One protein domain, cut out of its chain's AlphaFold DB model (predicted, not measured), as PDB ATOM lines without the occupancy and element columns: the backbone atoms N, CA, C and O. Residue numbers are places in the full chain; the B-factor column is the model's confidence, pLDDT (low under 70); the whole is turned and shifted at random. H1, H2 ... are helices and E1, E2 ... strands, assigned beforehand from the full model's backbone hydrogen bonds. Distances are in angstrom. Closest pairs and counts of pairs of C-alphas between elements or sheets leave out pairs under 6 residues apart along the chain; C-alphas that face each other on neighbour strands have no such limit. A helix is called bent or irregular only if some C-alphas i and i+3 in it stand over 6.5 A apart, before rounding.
ATOM      1  N   ALA A 534     170.899 241.744 224.724       55.38
ATOM      2  CA  ALA A 534     169.675 242.321 225.283       55.38
ATOM      3  C   ALA A 534     168.472 241.375 225.108       55.38
ATOM      4  O   ALA A 534     167.805 241.032 226.083       55.38
ATOM      5  N   ALA A 535     168.278 240.839 223.900       60.03
ATOM      6  CA  ALA A 535     167.214 239.881 223.603       60.03
ATOM      7  C   ALA A 535     167.356 238.548 224.365       60.03
ATOM      8  O   ALA A 535     166.378 237.819 224.539       60.03
ATOM      9  N   THR A 536     168.567 238.194 224.802       68.56
ATOM     10  CA  THR A 536     168.822 237.039 225.673       68.56
ATOM     11  C   THR A 536     168.378 237.335 227.106       68.56
ATOM     12  O   THR A 536     167.701 236.506 227.716       68.56
ATOM     13  N   LYS A 537     168.686 238.532 227.625       66.44
ATOM     14  CA  LYS A 537     168.272 238.985 228.965       66.44
ATOM     15  C   LYS A 537     166.753 239.123 229.090       66.44
ATOM     16  O   LYS A 537     166.183 238.597 230.044       66.44
ATOM     17  N   ASP A 538     166.088 239.709 228.094       64.81
ATOM     18  CA  ASP A 538     164.619 239.852 228.059       64.81
ATOM     19  C   ASP A 538     163.882 238.503 228.109       64.81
ATOM     20  O   ASP A 538     162.716 238.420 228.495       64.81
ATOM     21  N   ARG A 539     164.570 237.414 227.747       65.25
ATOM     22  CA  ARG A 539     164.042 236.043 227.761       65.25
ATOM     23  C   ARG A 539     164.421 235.253 229.019       65.25
ATOM     24  O   ARG A 539     164.240 234.036 229.046       65.25
ATOM     25  N   GLY A 540     164.932 235.923 230.054       69.31
ATOM     26  CA  GLY A 540     165.369 235.293 231.304       69.31
ATOM     27  C   GLY A 540     166.721 234.581 231.200       69.31
ATOM     28  O   GLY A 540     167.017 233.709 232.017       69.31
ATOM     29  N   GLY A 541     167.515 234.915 230.179       79.31
ATOM     30  CA  GLY A 541     168.894 234.471 230.017       79.31
ATOM     31  C   GLY A 541     169.917 235.473 230.558       79.31
ATOM     32  O   GLY A 541     169.586 236.513 231.123       79.31
ATOM     33  N   PHE A 542     171.189 235.155 230.356       80.12
ATOM     34  CA  PHE A 542     172.345 235.934 230.782       80.12
ATOM     35  C   PHE A 542     173.256 236.194 229.578       80.12
ATOM     36  O   PHE A 542     173.470 235.300 228.766       80.12
ATOM     37  N   GLY A 543     173.799 237.406 229.469       76.44
ATOM     38  CA  GLY A 543     174.869 237.721 228.514       76.44
ATOM     39  C   GLY A 543     176.245 237.578 229.157       76.44
ATOM     40  O   GLY A 543     176.348 237.755 230.373       76.44
ATOM     41  N   HIS A 544     177.273 237.293 228.358       75.06
ATOM     42  CA  HIS A 544     178.683 237.270 228.767       75.06
ATOM     43  C   HIS A 544     178.950 236.462 230.054       75.06
ATOM     44  O   HIS A 544     179.426 236.983 231.067       75.06
ATOM     45  N   VAL A 545     178.628 235.164 230.033       79.75
ATOM     46  CA  VAL A 545     178.821 234.264 231.185       79.75
ATOM     47  C   VAL A 545     180.247 233.717 231.190       79.75
ATOM     48  O   VAL A 545     180.672 233.059 230.240       79.75
ATOM     49  N   TYR A 546     180.982 233.948 232.280       84.12
ATOM     50  CA  TYR A 546     182.358 233.477 232.437       84.12
ATOM     51  C   TYR A 546     182.354 232.059 233.003       84.12
ATOM     52  O   TYR A 546     181.712 231.776 234.015       84.12
ATOM     53  N   LEU A 547     183.112 231.170 232.376       83.75
ATOM     54  CA  LEU A 547     183.294 229.780 232.777       83.75
ATOM     55  C   LEU A 547     184.752 229.534 233.141       83.75
ATOM     56  O   LEU A 547     185.649 230.172 232.594       83.75
ATOM     57  N   ASN A 548     185.006 228.569 234.017       82.69
ATOM     58  CA  ASN A 548     186.370 228.093 234.240       82.69
ATOM     59  C   ASN A 548     186.935 227.507 232.940       82.69
ATOM     60  O   ASN A 548     186.261 226.725 232.268       82.69
ATOM     61  N   ALA A 549     188.172 227.871 232.597       77.44
ATOM     62  CA  ALA A 549     188.806 227.361 231.387       77.44
ATOM     63  C   ALA A 549     188.950 225.823 231.448       77.44
ATOM     64  O   ALA A 549     189.349 225.285 232.489       77.44
ATOM     65  N   PRO A 550     188.637 225.095 230.360       70.56
ATOM     66  CA  PRO A 550     188.758 223.643 230.343       70.56
ATOM     67  C   PRO A 550     190.232 223.189 230.402       70.56
ATOM     68  O   PRO A 550     191.125 223.908 229.940       70.56
ATOM     69  N   PRO A 551     190.521 221.983 230.931       65.25
ATOM     70  CA  PRO A 551     191.875 221.430 230.929       65.25
ATOM     71  C   PRO A 551     192.456 221.355 229.507       65.25
ATOM     72  O   PRO A 551     191.835 220.782 228.616       65.25
ATOM     73  N   GLY A 552     193.650 221.920 229.296       61.53
ATOM     74  CA  GLY A 552     194.303 221.972 227.979       61.53
ATOM     75  C   GLY A 552     193.935 223.186 227.114       61.53
ATOM     76  O   GLY A 552     194.338 223.247 225.954       61.53
ATOM     77  N   TYR A 553     193.199 224.163 227.656       60.00
ATOM     78  CA  TYR A 553     192.945 225.437 226.984       60.00
ATOM     79  C   TYR A 553     194.252 226.223 226.764       60.00
ATOM     80  O   TYR A 553     194.939 226.576 227.716       60.00
ATOM     81  N   GLY A 554     194.596 226.497 225.500       51.59
ATOM     82  CA  GLY A 554     195.855 227.150 225.100       51.59
ATOM     83  C   GLY A 554     195.856 228.687 225.126       51.59
ATOM     84  O   GLY A 554     196.787 229.291 224.603       51.59
ATOM     85  N   GLY A 555     194.812 229.331 225.663       55.75
ATOM     86  CA  GLY A 555     194.741 230.793 225.791       55.75
ATOM     87  C   GLY A 555     195.341 231.307 227.107       55.75
ATOM     88  O   GLY A 555     195.285 230.619 228.124       55.75
ATOM     89  N   ARG A 556     195.880 232.537 227.112       42.06
ATOM     90  CA  ARG A 556     196.344 233.240 228.326       42.06
ATOM     91  C   ARG A 556     195.128 233.696 229.157       42.06
ATOM     92  O   ARG A 556     194.722 234.845 229.076       42.06
ATOM     93  N   GLY A 557     194.484 232.797 229.905       57.50
ATOM     94  CA  GLY A 557     193.344 233.162 230.757       57.50
ATOM     95  C   GLY A 557     192.821 232.021 231.631       57.50
ATOM     96  O   GLY A 557     192.779 230.870 231.205       57.50
ATOM     97  N   LYS A 558     192.397 232.341 232.864       67.88
ATOM     98  CA  LYS A 558     191.781 231.376 233.804       67.88
ATOM     99  C   LYS A 558     190.324 231.031 233.443       67.88
ATOM    100  O   LYS A 558     189.768 230.081 233.997       67.88
ATOM    101  N   TYR A 559     189.718 231.784 232.522       75.44
ATOM    102  CA  TYR A 559     188.297 231.715 232.186       75.44
ATOM    103  C   TYR A 559     188.054 231.782 230.671       75.44
ATOM    104  O   TYR A 559     188.892 232.287 229.926       75.44
ATOM    105  N   VAL A 560     186.887 231.304 230.235       76.06
ATOM    106  CA  VAL A 560     186.335 231.491 228.881       76.06
ATOM    107  C   VAL A 560     184.965 232.162 228.981       76.06
ATOM    108  O   VAL A 560     184.256 231.941 229.958       76.06
ATOM    109  N   VAL A 561     184.589 232.981 227.997       80.38
ATOM    110  CA  VAL A 561     183.332 233.755 228.022       80.38
ATOM    111  C   VAL A 561     182.367 233.219 226.977       80.38
ATOM    112  O   VAL A 561     182.773 233.010 225.838       80.38
ATOM    113  N   VAL A 562     181.119 232.986 227.375       81.88
ATOM    114  CA  VAL A 562     179.989 232.675 226.488       81.88
ATOM    115  C   VAL A 562     179.208 233.953 226.211       81.88
ATOM    116  O   VAL A 562     178.766 234.589 227.168       81.88
ATOM    117  N   ASP A 563     178.982 234.276 224.937       79.62
ATOM    118  CA  ASP A 563     178.298 235.507 224.505       79.62
ATOM    119  C   ASP A 563     176.861 235.583 225.068       79.62
ATOM    120  O   ASP A 563     176.467 236.590 225.660       79.62
ATOM    121  N   GLY A 564     176.100 234.479 225.020       83.62
ATOM    122  CA  GLY A 564     174.776 234.391 225.651       83.62
ATOM    123  C   GLY A 564     174.407 233.000 226.176       83.62
ATOM    124  O   GLY A 564     174.766 231.976 225.604       83.62
ATOM    125  N   TRP A 565     173.647 232.937 227.268       87.56
ATOM    126  CA  TRP A 565     173.149 231.682 227.832       87.56
ATOM    127  C   TRP A 565     171.712 231.807 228.341       87.56
ATOM    128  O   TRP A 565     171.395 232.671 229.153       87.56
ATOM    129  N   ILE A 566     170.843 230.900 227.902       87.38
ATOM    130  CA  ILE A 566     169.463 230.761 228.370       87.38
ATOM    131  C   ILE A 566     169.363 229.455 229.168       87.38
ATOM    132  O   ILE A 566     169.515 228.378 228.578       87.38
ATOM    133  N   PRO A 567     169.087 229.510 230.483       85.75
ATOM    134  CA  PRO A 567     168.974 228.312 231.301       85.75
ATOM    135  C   PRO A 567     167.842 227.374 230.847       85.75
ATOM    136  O   PRO A 567     166.816 227.826 230.327       85.75
ATOM    137  N   PRO A 568     167.964 226.058 231.095       85.31
ATOM    138  CA  PRO A 568     166.864 225.122 230.901       85.31
ATOM    139  C   PRO A 568     165.662 225.498 231.775       85.31
ATOM    140  O   PRO A 568     165.800 225.709 232.981       85.31
ATOM    141  N   LYS A 569     164.457 225.515 231.197       78.88
ATOM    142  CA  LYS A 569     163.228 225.711 231.977       78.88
ATOM    143  C   LYS A 569     162.791 224.382 232.580       78.88
ATOM    144  O   LYS A 569     162.689 223.385 231.861       78.88
ATOM    145  N   VAL A 570     162.483 224.379 233.870       77.88
ATOM    146  CA  VAL A 570     161.890 223.243 234.584       77.88
ATOM    147  C   VAL A 570     160.518 223.635 235.128       77.88
ATOM    148  O   VAL A 570     160.290 224.802 235.441       77.88
ATOM    149  N   ASP A 571     159.580 222.692 235.182       79.75
ATOM    150  CA  ASP A 571     158.307 222.907 235.878       79.75
ATOM    151  C   ASP A 571     158.480 222.824 237.407       79.75
ATOM    152  O   ASP A 571     159.537 222.444 237.910       79.75
ATOM    153  N   GLU A 572     157.423 223.138 238.163       74.56
ATOM    154  CA  GLU A 572     157.403 223.057 239.637       74.56
ATOM    155  C   GLU A 572     157.714 221.648 240.186       74.56
ATOM    156  O   GLU A 572     157.976 221.480 241.374       74.56
ATOM    157  N   ARG A 573     157.690 220.618 239.330       76.50
ATOM    158  CA  ARG A 573     158.009 219.222 239.661       76.50
ATOM    159  C   ARG A 573     159.409 218.817 239.186       76.50
ATOM    160  O   ARG A 573     159.740 217.633 239.229       76.50
ATOM    161  N   GLY A 574     160.217 219.769 238.714       70.75
ATOM    162  CA  GLY A 574     161.581 219.552 238.236       70.75
ATOM    163  C   GLY A 574     161.682 218.902 236.853       70.75
ATOM    164  O   GLY A 574     162.770 218.490 236.453       70.75
ATOM    165  N   ARG A 575     160.583 218.784 236.093       78.31
ATOM    166  CA  ARG A 575     160.626 218.227 234.732       78.31
ATOM    167  C   ARG A 575     161.099 219.289 233.750       78.31
ATOM    168  O   ARG A 575     160.553 220.388 233.708       78.31
ATOM    169  N   ARG A 576     162.089 218.940 232.927       75.94
ATOM    170  CA  ARG A 576     162.654 219.820 231.897       75.94
ATOM    171  C   ARG A 576     161.619 220.108 230.804       75.94
ATOM    172  O   ARG A 576     161.210 219.208 230.079       75.94
ATOM    173  N   LEU A 577     161.211 221.371 230.711       77.62
ATOM    174  CA  LEU A 577     160.296 221.915 229.704       77.62
ATOM    175  C   LEU A 577     161.039 222.424 228.460       77.62
ATOM    176  O   LEU A 577     160.469 222.447 227.376       77.62
ATOM    177  N   SER A 578     162.303 222.833 228.611       80.00
ATOM    178  CA  SER A 578     163.172 223.280 227.515       80.00
ATOM    179  C   SER A 578     164.630 222.914 227.813       80.00
ATOM    180  O   SER A 578     165.027 222.995 228.980       80.00
ATOM    181  N   PRO A 579     165.431 222.508 226.808       77.81
ATOM    182  CA  PRO A 579     166.820 222.101 227.011       77.81
ATOM    183  C   PRO A 579     167.772 223.236 227.410       77.81
ATOM    184  O   PRO A 579     168.856 222.920 227.885       77.81
ATOM    185  N   GLY A 580     167.377 224.508 227.281       84.50
ATOM    186  CA  GLY A 580     168.286 225.654 227.425       84.50
ATOM    187  C   GLY A 580     169.138 225.864 226.168       84.50
ATOM    188  O   GLY A 580     169.179 225.000 225.290       84.50
ATOM    189  N   ALA A 581     169.804 227.011 226.065       88.12
ATOM    190  CA  ALA A 581     170.592 227.378 224.891       88.12
ATOM    191  C   ALA A 581     171.887 228.095 225.287       88.12
ATOM    192  O   ALA A 581     171.864 229.027 226.087       88.12
ATOM    193  N   ILE A 582     173.004 227.668 224.710       89.19
ATOM    194  CA  ILE A 582     174.317 228.309 224.795       89.19
ATOM    195  C   ILE A 582     174.564 228.964 223.440       89.19
ATOM    196  O   ILE A 582     174.502 228.295 222.407       89.19
ATOM    197  N   LEU A 583     174.783 230.269 223.447       85.94
ATOM    198  CA  LEU A 583     174.767 231.115 222.268       85.94
ATOM    199  C   LEU A 583     176.152 231.726 222.049       85.94
ATOM    200  O   LEU A 583     176.726 232.316 222.963       85.94
ATOM    201  N   GLU A 584     176.654 231.601 220.826       84.38
ATOM    202  CA  GLU A 584     177.795 232.365 220.328       84.38
ATOM    203  C   GLU A 584     177.315 233.252 219.175       84.38
ATOM    204  O   GLU A 584     176.663 232.774 218.240       84.38
ATOM    205  N   PHE A 585     177.608 234.545 219.240       77.06
ATOM    206  CA  PHE A 585     177.118 235.532 218.286       77.06
ATOM    207  C   PHE A 585     178.199 235.808 217.236       77.06
ATOM    208  O   PHE A 585     179.397 235.892 217.537       77.06
ATOM    209  N   LYS A 586     177.812 235.869 215.956       72.62
ATOM    210  CA  LYS A 586     178.744 236.145 214.852       72.62
ATOM    211  C   LYS A 586     178.074 237.012 213.791       72.62
ATOM    212  O   LYS A 586     177.175 236.559 213.101       72.62
ATOM    213  N   GLY A 587     178.599 238.215 213.566       60.56
ATOM    214  CA  GLY A 587     178.117 239.177 212.561       60.56
ATOM    215  C   GLY A 587     178.374 238.844 211.087       60.56
ATOM    216  O   GLY A 587     178.475 239.759 210.274       60.56
ATOM    217  N   SER A 588     178.555 237.576 210.721       65.31
ATOM    218  CA  SER A 588     179.110 237.198 209.414       65.31
ATOM    219  C   SER A 588     178.043 236.767 208.401       65.31
ATOM    220  O   SER A 588     177.161 235.968 208.714       65.31
ATOM    221  N   GLN A 589     178.187 237.209 207.145       68.69
ATOM    222  CA  GLN A 589     177.556 236.572 205.981       68.69
ATOM    223  C   GLN A 589     178.371 235.329 205.606       68.69
ATOM    224  O   GLN A 589     179.550 235.430 205.262       68.69
ATOM    225  N   LEU A 590     177.784 234.139 205.704       74.25
ATOM    226  CA  LEU A 590     178.497 232.875 205.516       74.25
ATOM    227  C   LEU A 590     178.955 232.653 204.074       74.25
ATOM    228  O   LEU A 590     179.958 231.973 203.866       74.25
ATOM    229  N   SER A 591     178.269 233.245 203.093       70.75
ATOM    230  CA  SER A 591     178.712 233.244 201.696       70.75
ATOM    231  C   SER A 591     180.034 233.996 201.491       70.75
ATOM    232  O   SER A 591     180.751 233.718 200.532       70.75
ATOM    233  N   GLU A 592     180.405 234.891 202.414       65.62
ATOM    234  CA  GLU A 592     181.591 235.748 202.314       65.62
ATOM    235  C   GLU A 592     182.792 235.263 203.141       65.62
ATOM    236  O   GLU A 592     183.886 235.820 203.022       65.62
ATOM    237  N   ILE A 593     182.628 234.239 203.990       65.94
ATOM    238  CA  ILE A 593     183.718 233.749 204.845       65.94
ATOM    239  C   ILE A 593     184.371 232.486 204.288       65.94
ATOM    240  O   ILE A 593     183.729 231.593 203.737       65.94
ATOM    241  N   ASN A 594     185.682 232.368 204.500       76.00
ATOM    242  CA  ASN A 594     186.413 231.157 204.148       76.00
ATOM    243  C   ASN A 594     185.885 229.952 204.968       76.00
ATOM    244  O   ASN A 594     185.739 230.074 206.191       76.00
ATOM    245  N   PRO A 595     185.686 228.764 204.361       78.38
ATOM    246  CA  PRO A 595     185.289 227.544 205.074       78.38
ATOM    247  C   PRO A 595     186.164 227.192 206.285       78.38
ATOM    248  O   PRO A 595     185.688 226.595 207.248       78.38
ATOM    249  N   THR A 596     187.441 227.572 206.270       73.31
ATOM    250  CA  THR A 596     188.375 227.371 207.388       73.31
ATOM    251  C   THR A 596     188.003 228.234 208.596       73.31
ATOM    252  O   THR A 596     188.018 227.753 209.729       73.31
ATOM    253  N   THR A 597     187.587 229.480 208.358       73.00
ATOM    254  CA  THR A 597     187.094 230.398 209.393       73.00
ATOM    255  C   THR A 597     185.787 229.887 209.996       73.00
ATOM    256  O   THR A 597     185.647 229.869 211.217       73.00
ATOM    257  N   TRP A 598     184.870 229.379 209.166       85.44
ATOM    258  CA  TRP A 598     183.631 228.759 209.643       85.44
ATOM    259  C   TRP A 598     183.891 227.549 210.548       85.44
ATOM    260  O   TRP A 598     183.342 227.452 211.646       85.44
ATOM    261  N   LYS A 599     184.788 226.644 210.129       85.44
ATOM    262  CA  LYS A 599     185.185 225.491 210.948       85.44
ATOM    263  C   LYS A 599     185.774 225.922 212.288       85.44
ATOM    264  O   LYS A 599     185.502 225.270 213.292       85.44
ATOM    265  N   ARG A 600     186.539 227.021 212.316       80.50
ATOM    266  CA  ARG A 600     187.076 227.594 213.555       80.50
ATOM    267  C   ARG A 600     185.961 228.042 214.498       80.50
ATOM    268  O   ARG A 600     186.027 227.665 215.658       80.50
ATOM    269  N   TYR A 601     184.940 228.759 214.020       83.19
ATOM    270  CA  TYR A 601     183.802 229.173 214.858       83.19
ATOM    271  C   TYR A 601     183.019 227.979 215.413       83.19
ATOM    272  O   TYR A 601     182.750 227.907 216.606       83.19
ATOM    273  N   VAL A 602     182.720 226.988 214.571       87.88
ATOM    274  CA  VAL A 602     182.009 225.774 215.004       87.88
ATOM    275  C   VAL A 602     182.825 224.962 216.013       87.88
ATOM    276  O   VAL A 602     182.271 224.426 216.969       87.88
ATOM    277  N   ASN A 603     184.140 224.848 215.818       84.81
ATOM    278  CA  ASN A 603     184.996 224.156 216.780       84.81
ATOM    279  C   ASN A 603     185.121 224.951 218.078       84.81
ATOM    280  O   ASN A 603     185.071 224.365 219.149       84.81
ATOM    281  N   GLN A 604     185.222 226.278 217.990       80.06
ATOM    282  CA  GLN A 604     185.294 227.161 219.145       80.06
ATOM    283  C   GLN A 604     184.099 226.957 220.077       80.06
ATOM    284  O   GLN A 604     184.324 226.635 221.242       80.06
ATOM    285  N   ILE A 605     182.864 227.045 219.570       83.00
ATOM    286  CA  ILE A 605     181.687 226.860 220.425       83.00
ATOM    287  C   ILE A 605     181.613 225.436 221.002       83.00
ATOM    288  O   ILE A 605     181.319 225.248 222.182       83.00
ATOM    289  N   ALA A 606     181.931 224.423 220.187       84.44
ATOM    290  CA  ALA A 606     181.819 223.016 220.567       84.44
ATOM    291  C   ALA A 606     182.886 222.564 221.574       84.44
ATOM    292  O   ALA A 606     182.606 221.721 222.423       84.44
ATOM    293  N   ASP A 607     184.101 223.110 221.479       81.06
ATOM    294  CA  ASP A 607     185.235 222.704 222.308       81.06
ATOM    295  C   ASP A 607     185.393 223.589 223.555       81.06
ATOM    296  O   ASP A 607     185.859 223.105 224.588       81.06
ATOM    297  N   ARG A 608     185.009 224.875 223.495       73.94
ATOM    298  CA  ARG A 608     185.173 225.810 224.627       73.94
ATOM    299  C   ARG A 608     184.017 225.790 225.619       73.94
ATOM    300  O   ARG A 608     184.255 226.080 226.790       73.94
ATOM    301  N   TYR A 609     182.803 225.448 225.186       73.62
ATOM    302  CA  TYR A 609     181.597 225.580 226.014       73.62
ATOM    303  C   TYR A 609     180.808 224.267 226.136       73.62
ATOM    304  O   TYR A 609     179.633 224.212 225.767       73.62
ATOM    305  N   PRO A 610     181.407 223.176 226.648       70.69
ATOM    306  CA  PRO A 610     180.653 221.947 226.847       70.69
ATOM    307  C   PRO A 610     179.514 222.176 227.853       70.69
ATOM    308  O   PRO A 610     179.713 222.778 228.910       70.69
ATOM    309  N   SER A 611     178.317 221.668 227.546       74.12
ATOM    310  CA  SER A 611     177.208 221.642 228.508       74.12
ATOM    311  C   SER A 611     177.669 220.956 229.802       74.12
ATOM    312  O   SER A 611     178.221 219.858 229.762       74.12
ATOM    313  N   GLY A 612     177.449 221.604 230.943       78.50
ATOM    314  CA  GLY A 612     177.984 221.234 232.255       78.50
ATOM    315  C   GLY A 612     179.233 222.021 232.678       78.50
ATOM    316  O   GLY A 612     179.745 221.797 233.775       78.50
ATOM    317  N   ALA A 613     179.733 222.948 231.853       84.38
ATOM    318  CA  ALA A 613     180.873 223.792 232.202       84.38
ATOM    319  C   ALA A 613     180.573 224.703 233.403       84.38
ATOM    320  O   ALA A 613     179.531 225.357 233.478       84.38
ATOM    321  N   THR A 614     181.508 224.741 234.356       87.62
ATOM    322  CA  THR A 614     181.355 225.455 235.628       87.62
ATOM    323  C   THR A 614     181.418 226.967 235.438       87.62
ATOM    324  O   THR A 614     182.398 227.483 234.900       87.62
ATOM    325  N   ILE A 615     180.417 227.673 235.966       86.69
ATOM    326  CA  ILE A 615     180.365 229.138 235.980       86.69
ATOM    327  C   ILE A 615     181.421 229.672 236.958       86.69
ATOM    328  O   ILE A 615     181.428 229.332 238.149       86.69
ATOM    329  N   ALA A 616     182.300 230.537 236.460       82.81
ATOM    330  CA  ALA A 616     183.365 231.162 237.226       82.81
ATOM    331  C   ALA A 616     182.806 232.052 238.347       82.81
ATOM    332  O   ALA A 616     181.757 232.688 238.220       82.81
ATOM    333  N   ASN A 617     183.511 232.112 239.478       81.00
ATOM    334  CA  ASN A 617     183.126 232.968 240.601       81.00
ATOM    335  C   ASN A 617     183.727 234.375 240.455       81.00
ATOM    336  O   ASN A 617     184.632 234.745 241.198       81.00
ATOM    337  N   VAL A 618     183.247 235.133 239.470       70.69
ATOM    338  CA  VAL A 618     183.707 236.500 239.160       70.69
ATOM    339  C   VAL A 618     182.533 237.481 239.133       70.69
ATOM    340  O   VAL A 618     181.385 237.067 238.951       70.69
ATOM    341  N   ARG A 619     182.816 238.783 239.304       63.41
ATOM    342  CA  ARG A 619     181.807 239.863 239.384       63.41
ATOM    343  C   ARG A 619     180.784 239.780 238.244       63.41
ATOM    344  O   ARG A 619     179.585 239.788 238.511       63.41
ATOM    345  N   SER A 620     181.247 239.568 237.013       58.62
ATOM    346  CA  SER A 620     180.417 239.526 235.801       58.62
ATOM    347  C   SER A 620     179.467 238.320 235.713       58.62
ATOM    348  O   SER A 620     178.492 238.362 234.978       58.62
ATOM    349  N   SER A 621     179.692 237.250 236.489       70.19
ATOM    350  CA  SER A 621     178.818 236.057 236.534       70.19
ATOM    351  C   SER A 621     177.960 235.970 237.804       70.19
ATOM    352  O   SER A 621     177.263 234.976 238.028       70.19
ATOM    353  N   ARG A 622     177.975 237.017 238.646       70.75
ATOM    354  CA  ARG A 622     177.232 237.060 239.916       70.75
ATOM    355  C   ARG A 622     175.721 236.908 239.711       70.75
ATOM    356  O   ARG A 622     175.099 236.214 240.508       70.75
ATOM    357  N   GLY A 623     175.154 237.459 238.633       72.81
ATOM    358  CA  GLY A 623     173.721 237.338 238.319       72.81
ATOM    359  C   GLY A 623     173.265 235.889 238.105       72.81
ATOM    360  O   GLY A 623     172.302 235.444 238.725       72.81
ATOM    361  N   ALA A 624     174.010 235.108 237.314       74.62
ATOM    362  CA  ALA A 624     173.723 233.686 237.109       74.62
ATOM    363  C   ALA A 624     173.868 232.877 238.411       74.62
ATOM    364  O   ALA A 624     173.037 232.026 238.726       74.62
ATOM    365  N   ARG A 625     174.883 233.184 239.226       74.56
ATOM    366  CA  ARG A 625     175.098 232.502 240.513       74.56
ATOM    367  C   ARG A 625     174.039 232.853 241.561       74.56
ATOM    368  O   ARG A 625     173.626 231.973 242.310       74.56
ATOM    369  N   GLN A 626     173.571 234.100 241.604       76.50
ATOM    370  CA  GLN A 626     172.439 234.520 242.443       76.50
ATOM    371  C   GLN A 626     171.129 233.850 242.009       76.50
ATOM    372  O   GLN A 626     170.303 233.533 242.858       76.50
ATOM    373  N   GLY A 627     170.986 233.543 240.714       70.12
ATOM    374  CA  GLY A 627     169.925 232.682 240.179       70.12
ATOM    375  C   GLY A 627     170.044 231.197 240.560       70.12
ATOM    376  O   GLY A 627     169.205 230.402 240.149       70.12
ATOM    377  N   GLY A 628     171.063 230.810 241.337       78.88
ATOM    378  CA  GLY A 628     171.276 229.442 241.818       78.88
ATOM    379  C   GLY A 628     172.060 228.538 240.864       78.88
ATOM    380  O   GLY A 628     172.200 227.347 241.135       78.88
ATOM    381  N   PHE A 629     172.591 229.073 239.760       85.00
ATOM    382  CA  PHE A 629     173.303 228.283 238.758       85.00
ATOM    383  C   PHE A 629     174.798 228.159 239.076       85.00
ATOM    384  O   PHE A 629     175.477 229.136 239.393       85.00
ATOM    385  N   THR A 630     175.334 226.944 238.952       85.38
ATOM    386  CA  THR A 630     176.764 226.639 239.152       85.38
ATOM    387  C   THR A 630     177.456 226.151 237.880       85.38
ATOM    388  O   THR A 630     178.686 226.168 237.805       85.38
ATOM    389  N   ALA A 631     176.682 225.766 236.867       88.88
ATOM    390  CA  ALA A 631     177.149 225.343 235.557       88.88
ATOM    391  C   ALA A 631     176.159 225.788 234.474       88.88
ATOM    392  O   ALA A 631     174.971 225.959 234.755       88.88
ATOM    393  N   ILE A 632     176.652 225.965 233.248       88.25
ATOM    394  CA  ILE A 632     175.794 226.206 232.085       88.25
ATOM    395  C   ILE A 632     175.309 224.885 231.496       88.25
ATOM    396  O   ILE A 632     176.055 223.912 231.434       88.25
ATOM    397  N   GLU A 633     174.070 224.853 231.019       87.19
ATOM    398  CA  GLU A 633     173.508 223.719 230.283       87.19
ATOM    399  C   GLU A 633     172.651 224.227 229.125       87.19
ATOM    400  O   GLU A 633     171.938 225.223 229.275       87.19
ATOM    401  N   GLY A 634     172.722 223.557 227.975       87.44
ATOM    402  CA  GLY A 634     171.955 223.953 226.798       87.44
ATOM    403  C   GLY A 634     172.431 223.317 225.500       87.44
ATOM    404  O   GLY A 634     173.499 222.709 225.435       87.44
ATOM    405  N   GLU A 635     171.619 223.467 224.458       89.62
ATOM    406  CA  GLU A 635     172.046 223.194 223.085       89.62
ATOM    407  C   GLU A 635     173.007 224.290 222.595       89.62
ATOM    408  O   GLU A 635     172.902 225.440 223.018       89.62
ATOM    409  N   LEU A 636     173.942 223.943 221.708       90.25
ATOM    410  CA  LEU A 636     174.921 224.885 221.162       90.25
ATOM    411  C   LEU A 636     174.355 225.583 219.924       90.25
ATOM    412  O   LEU A 636     174.000 224.918 218.944       90.25
ATOM    413  N   HIS A 637     174.325 226.911 219.943       88.25
ATOM    414  CA  HIS A 637     173.839 227.724 218.837       88.25
ATOM    415  C   HIS A 637     174.858 228.782 218.434       88.25
ATOM    416  O   HIS A 637     175.312 229.563 219.264       88.25
ATOM    417  N   ILE A 638     175.147 228.855 217.137       86.38
ATOM    418  CA  ILE A 638     175.760 230.044 216.545       86.38
ATOM    419  C   ILE A 638     174.629 230.893 215.975       86.38
ATOM    420  O   ILE A 638     173.890 230.420 215.104       86.38
ATOM    421  N   VAL A 639     174.492 232.118 216.475       80.75
ATOM    422  CA  VAL A 639     173.513 233.090 215.982       80.75
ATOM    423  C   VAL A 639     174.201 234.022 214.990       80.75
ATOM    424  O   VAL A 639     175.269 234.566 215.273       80.75
ATOM    425  N   LEU A 640     173.605 234.140 213.809       72.62
ATOM    426  CA  LEU A 640     174.113 234.891 212.666       72.62
ATOM    427  C   LEU A 640     173.128 235.974 212.256       72.62
ATOM    428  O   LEU A 640     171.932 235.815 212.488       72.62
ATOM    429  N   PRO A 641     173.565 237.039 211.573       60.50
ATOM    430  CA  PRO A 641     172.632 237.971 210.974       60.50
ATOM    431  C   PRO A 641     171.833 237.295 209.864       60.50
ATOM    432  O   PRO A 641     172.222 236.231 209.360       60.50
ATOM    433  N   ARG A 642     170.748 237.936 209.426       66.94
ATOM    434  CA  ARG A 642     170.025 237.501 208.232       66.94
ATOM    435  C   ARG A 642     170.982 237.306 207.067       66.94
ATOM    436  O   ARG A 642     171.685 238.233 206.665       66.94
ATOM    437  N   GLN A 643     170.994 236.092 206.530       66.94
ATOM    438  CA  GLN A 643     171.863 235.740 205.421       66.94
ATOM    439  C   GLN A 643     171.253 236.266 204.122       66.94
ATOM    440  O   GLN A 643     170.060 236.081 203.866       66.94
ATOM    441  N   LEU A 644     172.060 236.979 203.340       59.94
ATOM    442  CA  LEU A 644     171.655 237.552 202.055       59.94
ATOM    443  C   LEU A 644     171.610 236.483 200.957       59.94
ATOM    444  O   LEU A 644     170.772 236.562 200.061       59.94
ATOM    445  N   ASP A 645     172.461 235.465 201.088       72.62
ATOM    446  CA  ASP A 645     172.513 234.278 200.238       72.62
ATOM    447  C   ASP A 645     172.152 233.011 201.026       72.62
ATOM    448  O   ASP A 645     172.146 232.985 202.262       72.62
ATOM    449  N   ASP A 646     171.915 231.913 200.306       79.81
ATOM    450  CA  ASP A 646     171.752 230.601 200.922       79.81
ATOM    451  C   ASP A 646     173.010 230.195 201.705       79.81
ATOM    452  O   ASP A 646     174.128 230.196 201.185       79.81
ATOM    453  N   ILE A 647     172.814 229.756 202.954       80.69
ATOM    454  CA  ILE A 647     173.902 229.199 203.767       80.69
ATOM    455  C   ILE A 647     174.510 227.990 203.036       80.69
ATOM    456  O   ILE A 647     173.787 227.007 202.806       80.69
ATOM    457  N   PRO A 648     175.830 227.990 202.758       87.06
ATOM    458  CA  PRO A 648     176.488 226.886 202.074       87.06
ATOM    459  C   PRO A 648     176.226 225.530 202.751       87.06
ATOM    460  O   PRO A 648     176.348 225.358 203.970       87.06
ATOM    461  N   SER A 649     175.824 224.537 201.952       86.00
ATOM    462  CA  SER A 649     175.360 223.238 202.468       86.00
ATOM    463  C   SER A 649     176.440 222.445 203.220       86.00
ATOM    464  O   SER A 649     176.128 221.661 204.121       86.00
ATOM    465  N   ASP A 650     177.710 222.655 202.882       86.38
ATOM    466  CA  ASP A 650     178.883 222.089 203.544       86.38
ATOM    467  C   ASP A 650     179.116 222.719 204.926       86.38
ATOM    468  O   ASP A 650     179.367 221.994 205.891       86.38
ATOM    469  N   MET A 651     178.933 224.036 205.050       89.25
ATOM    470  CA  MET A 651     178.999 224.752 206.326       89.25
ATOM    471  C   MET A 651     177.904 224.280 207.289       89.25
ATOM    472  O   MET A 651     178.197 223.937 208.441       89.25
ATOM    473  N   ARG A 652     176.661 224.155 206.803       87.19
ATOM    474  CA  ARG A 652     175.536 223.621 207.589       87.19
ATOM    475  C   ARG A 652     175.779 222.175 208.029       87.19
ATOM    476  O   ARG A 652     175.522 221.820 209.179       87.19
ATOM    477  N   ARG A 653     176.305 221.334 207.132       90.19
ATOM    478  CA  ARG A 653     176.641 219.933 207.441       90.19
ATOM    479  C   ARG A 653     177.732 219.830 208.504       90.19
ATOM    480  O   ARG A 653     177.628 218.974 209.378       90.19
ATOM    481  N   TYR A 654     178.748 220.690 208.442       92.31
ATOM    482  CA  TYR A 654     179.838 220.706 209.416       92.31
ATOM    483  C   TYR A 654     179.350 221.082 210.821       92.31
ATOM    484  O   TYR A 654     179.654 220.369 211.775       92.31
ATOM    485  N   ALA A 655     178.538 222.138 210.939       89.50
ATOM    486  CA  ALA A 655     177.946 222.550 212.215       89.50
ATOM    487  C   ALA A 655     177.067 221.449 212.823       89.50
ATOM    488  O   ALA A 655     177.303 221.026 213.956       89.50
ATOM    489  N   ASN A 656     176.156 220.876 212.027       90.75
ATOM    490  CA  ASN A 656     175.314 219.761 212.465       90.75
ATOM    491  C   ASN A 656     176.143 218.541 212.904       90.75
ATOM    492  O   ASN A 656     175.814 217.898 213.897       90.75
ATOM    493  N   GLY A 657     177.239 218.237 212.200       91.38
ATOM    494  CA  GLY A 657     178.157 217.150 212.556       91.38
ATOM    495  C   GLY A 657     178.884 217.350 213.892       91.38
ATOM    496  O   GLY A 657     179.352 216.378 214.478       91.38
ATOM    497  N   ARG A 658     178.955 218.591 214.390       91.25
ATOM    498  CA  ARG A 658     179.531 218.959 215.694       91.25
ATOM    499  C   ARG A 658     178.468 219.234 216.763       91.25
ATOM    500  O   ARG A 658     178.816 219.644 217.862       91.25
ATOM    501  N   GLY A 659     177.190 218.996 216.456       88.88
ATOM    502  CA  GLY A 659     176.080 219.265 217.373       88.88
ATOM    503  C   GLY A 659     175.770 220.754 217.560       88.88
ATOM    504  O   GLY A 659     175.099 221.108 218.524       88.88
ATOM    505  N   VAL A 660     176.243 221.614 216.652       90.81
ATOM    506  CA  VAL A 660     176.021 223.065 216.680       90.81
ATOM    507  C   VAL A 660     174.901 223.420 215.710       90.81
ATOM    508  O   VAL A 660     174.972 223.096 214.520       90.81
ATOM    509  N   LYS A 661     173.866 224.099 216.202       89.38
ATOM    510  CA  LYS A 661     172.761 224.604 215.380       89.38
ATOM    511  C   LYS A 661     173.061 226.029 214.921       89.38
ATOM    512  O   LYS A 661     173.620 226.825 215.666       89.38
ATOM    513  N   ILE A 662     172.673 226.349 213.692       84.69
ATOM    514  CA  ILE A 662     172.750 227.713 213.160       84.69
ATOM    515  C   ILE A 662     171.380 228.356 213.344       84.69
ATOM    516  O   ILE A 662     170.384 227.760 212.933       84.69
ATOM    517  N   LEU A 663     171.349 229.541 213.945       79.31
ATOM    518  CA  LEU A 663     170.176 230.408 214.022       79.31
ATOM    519  C   LEU A 663     170.491 231.709 213.287       79.31
ATOM    520  O   LEU A 663     171.608 232.207 213.394       79.31
ATOM    521  N   GLN A 664     169.532 232.268 212.563       65.12
ATOM    522  CA  GLN A 664     169.622 233.655 212.096       65.12
ATOM    523  C   GLN A 664     168.941 234.600 213.110       65.12
ATOM    524  O   GLN A 664     168.094 234.162 213.883       65.12
ATOM    525  N   ASP A 665     169.302 235.880 213.168       54.53
ATOM    526  CA  ASP A 665     168.792 236.868 214.142       54.53
ATOM    527  C   ASP A 665     167.268 236.996 214.164       54.53
ATOM    528  O   ASP A 665     166.678 237.040 215.240       54.53
ATOM    529  N   PHE A 666     166.616 236.991 213.002       48.94
ATOM    530  CA  PHE A 666     165.150 236.948 212.905       48.94
ATOM    531  C   PHE A 666     164.557 235.573 213.265       48.94
ATOM    532  O   PHE A 666     163.348 235.443 213.447       48.94
ATOM    533  N   GLU A 667     165.393 234.535 213.360       46.19
ATOM    534  CA  GLU A 667     165.041 233.196 213.843       46.19
ATOM    535  C   GLU A 667     165.292 233.030 215.348       46.19
ATOM    536  O   GLU A 667     164.987 231.957 215.873       46.19
ATOM    537  N   LEU A 668     165.783 234.055 216.070       45.53
ATOM    538  CA  LEU A 668     165.534 234.141 217.510       45.53
ATOM    539  C   LEU A 668     164.023 234.264 217.671       45.53
ATOM    540  O   LEU A 668     163.461 235.338 217.458       45.53
TER     541      LEU A 668
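What this domain is: This is residues 534 to 668 of the 676 residues of an uncharacterized protein of Serinicoccus sp. CUA-874 (UniProt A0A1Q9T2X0). A strongly twisted sheet of five strands makes the wall of this domain, with H2 and H4 side by side on one face at its E3, E4, E5 end. At the other end, where E1 and E2 form a hairpin, the short H3 packs on E1, and the tiny H1 sits near the start of E1. The 135 printed residues hold four named helices and five named strands in the order H1 E1 E2 E3 H2 H3 E4 H4 E5; the class is mixed, helices and strands, with under half of the residues in named elements. The mixed sheet runs E1, E2, E3, E4, E5. The whole is compact, with a radius of gyration of the C-alphas of 15.4 A and spans of 42 by 36 by 25 A.

Where its parts are: Begin with the sheet: find C-alpha 542 at (172.345, 235.934, 230.782), where E1, residues 542 to 548, starts its 16.4 A. E2, residues 559 to 566, spans 19.2 A and bends by 73 degrees at residue 563. E3 is residues 581 to 585, 12.4 A; E4 is residues 635 to 640, 15.8 A; E5 is residues 660 to 664, 13.2 A, ending at C-alpha 664, (169.622, 233.655, 212.096). From C-alpha 595 at (185.289, 227.544, 205.074), H2 runs 19.6 A to residue 608. H4, residues 649 to 657, spans 12.1 A, H3, residues 619 to 626, 11.2 A, and H1, residues 534 to 537, 5.2 A. H3 is irregular: C-alphas 620 and 623 are 7.5 A apart.

How they stand to each other: E1, E2 and E3 form a meander, each strand the antiparallel neighbour of the one before. Look at N 542 and O 565, 2.8 A, for E1 and E2, and N 566 and O 581, 2.8 A, for E2 and E3. E3 and E4 are parallel, with N 582 and O 635 at 2.8 A, and so are E4 and E5, with N 640 and O 663 at 2.8 A. E3, H2, H3, E4 and E4, H4, E5 are strand-helix-strand units, parallel neighbour strands with helices between, both with right-handed crossovers. H2 and H4 are on the same face, two layers of sheet and helices. H2 is over E3 and E4 at a height over the sheet of 10.2 A. H2 and H4 touch, closest at C-alphas 602 and 655, 5.9 A, at a shallow tilt of 16 degrees, the same way. H4 is over none of the strands. H3 is on the sheet, closest to E1 at C-alphas 545 and 621, 5.6 A; H1 is on it too, 6.3 A from E1 between C-alphas 536 and 542. Every O i to N i+4 pair is within hydrogen-bond range in H2 and H4; H3 has 2 of 4, beside 4 of 5 O i to N i+3 pairs, and H1 is too short for an O i to N i+4 pair.

The domain as a whole: The C-alphas farthest apart, of Arg 573 and Glu 592, are 47.2 A apart. The printed part has no cut. The long link is E2 to E3, residues 567 to 580, whose C-alphas lie 10 to 27 A from the mean of the C-alphas. The mean pLDDT of the printed part is 76.5; 31 residues are under 70, among them residues 534 to 540, 551 to 558 and 664 to 668.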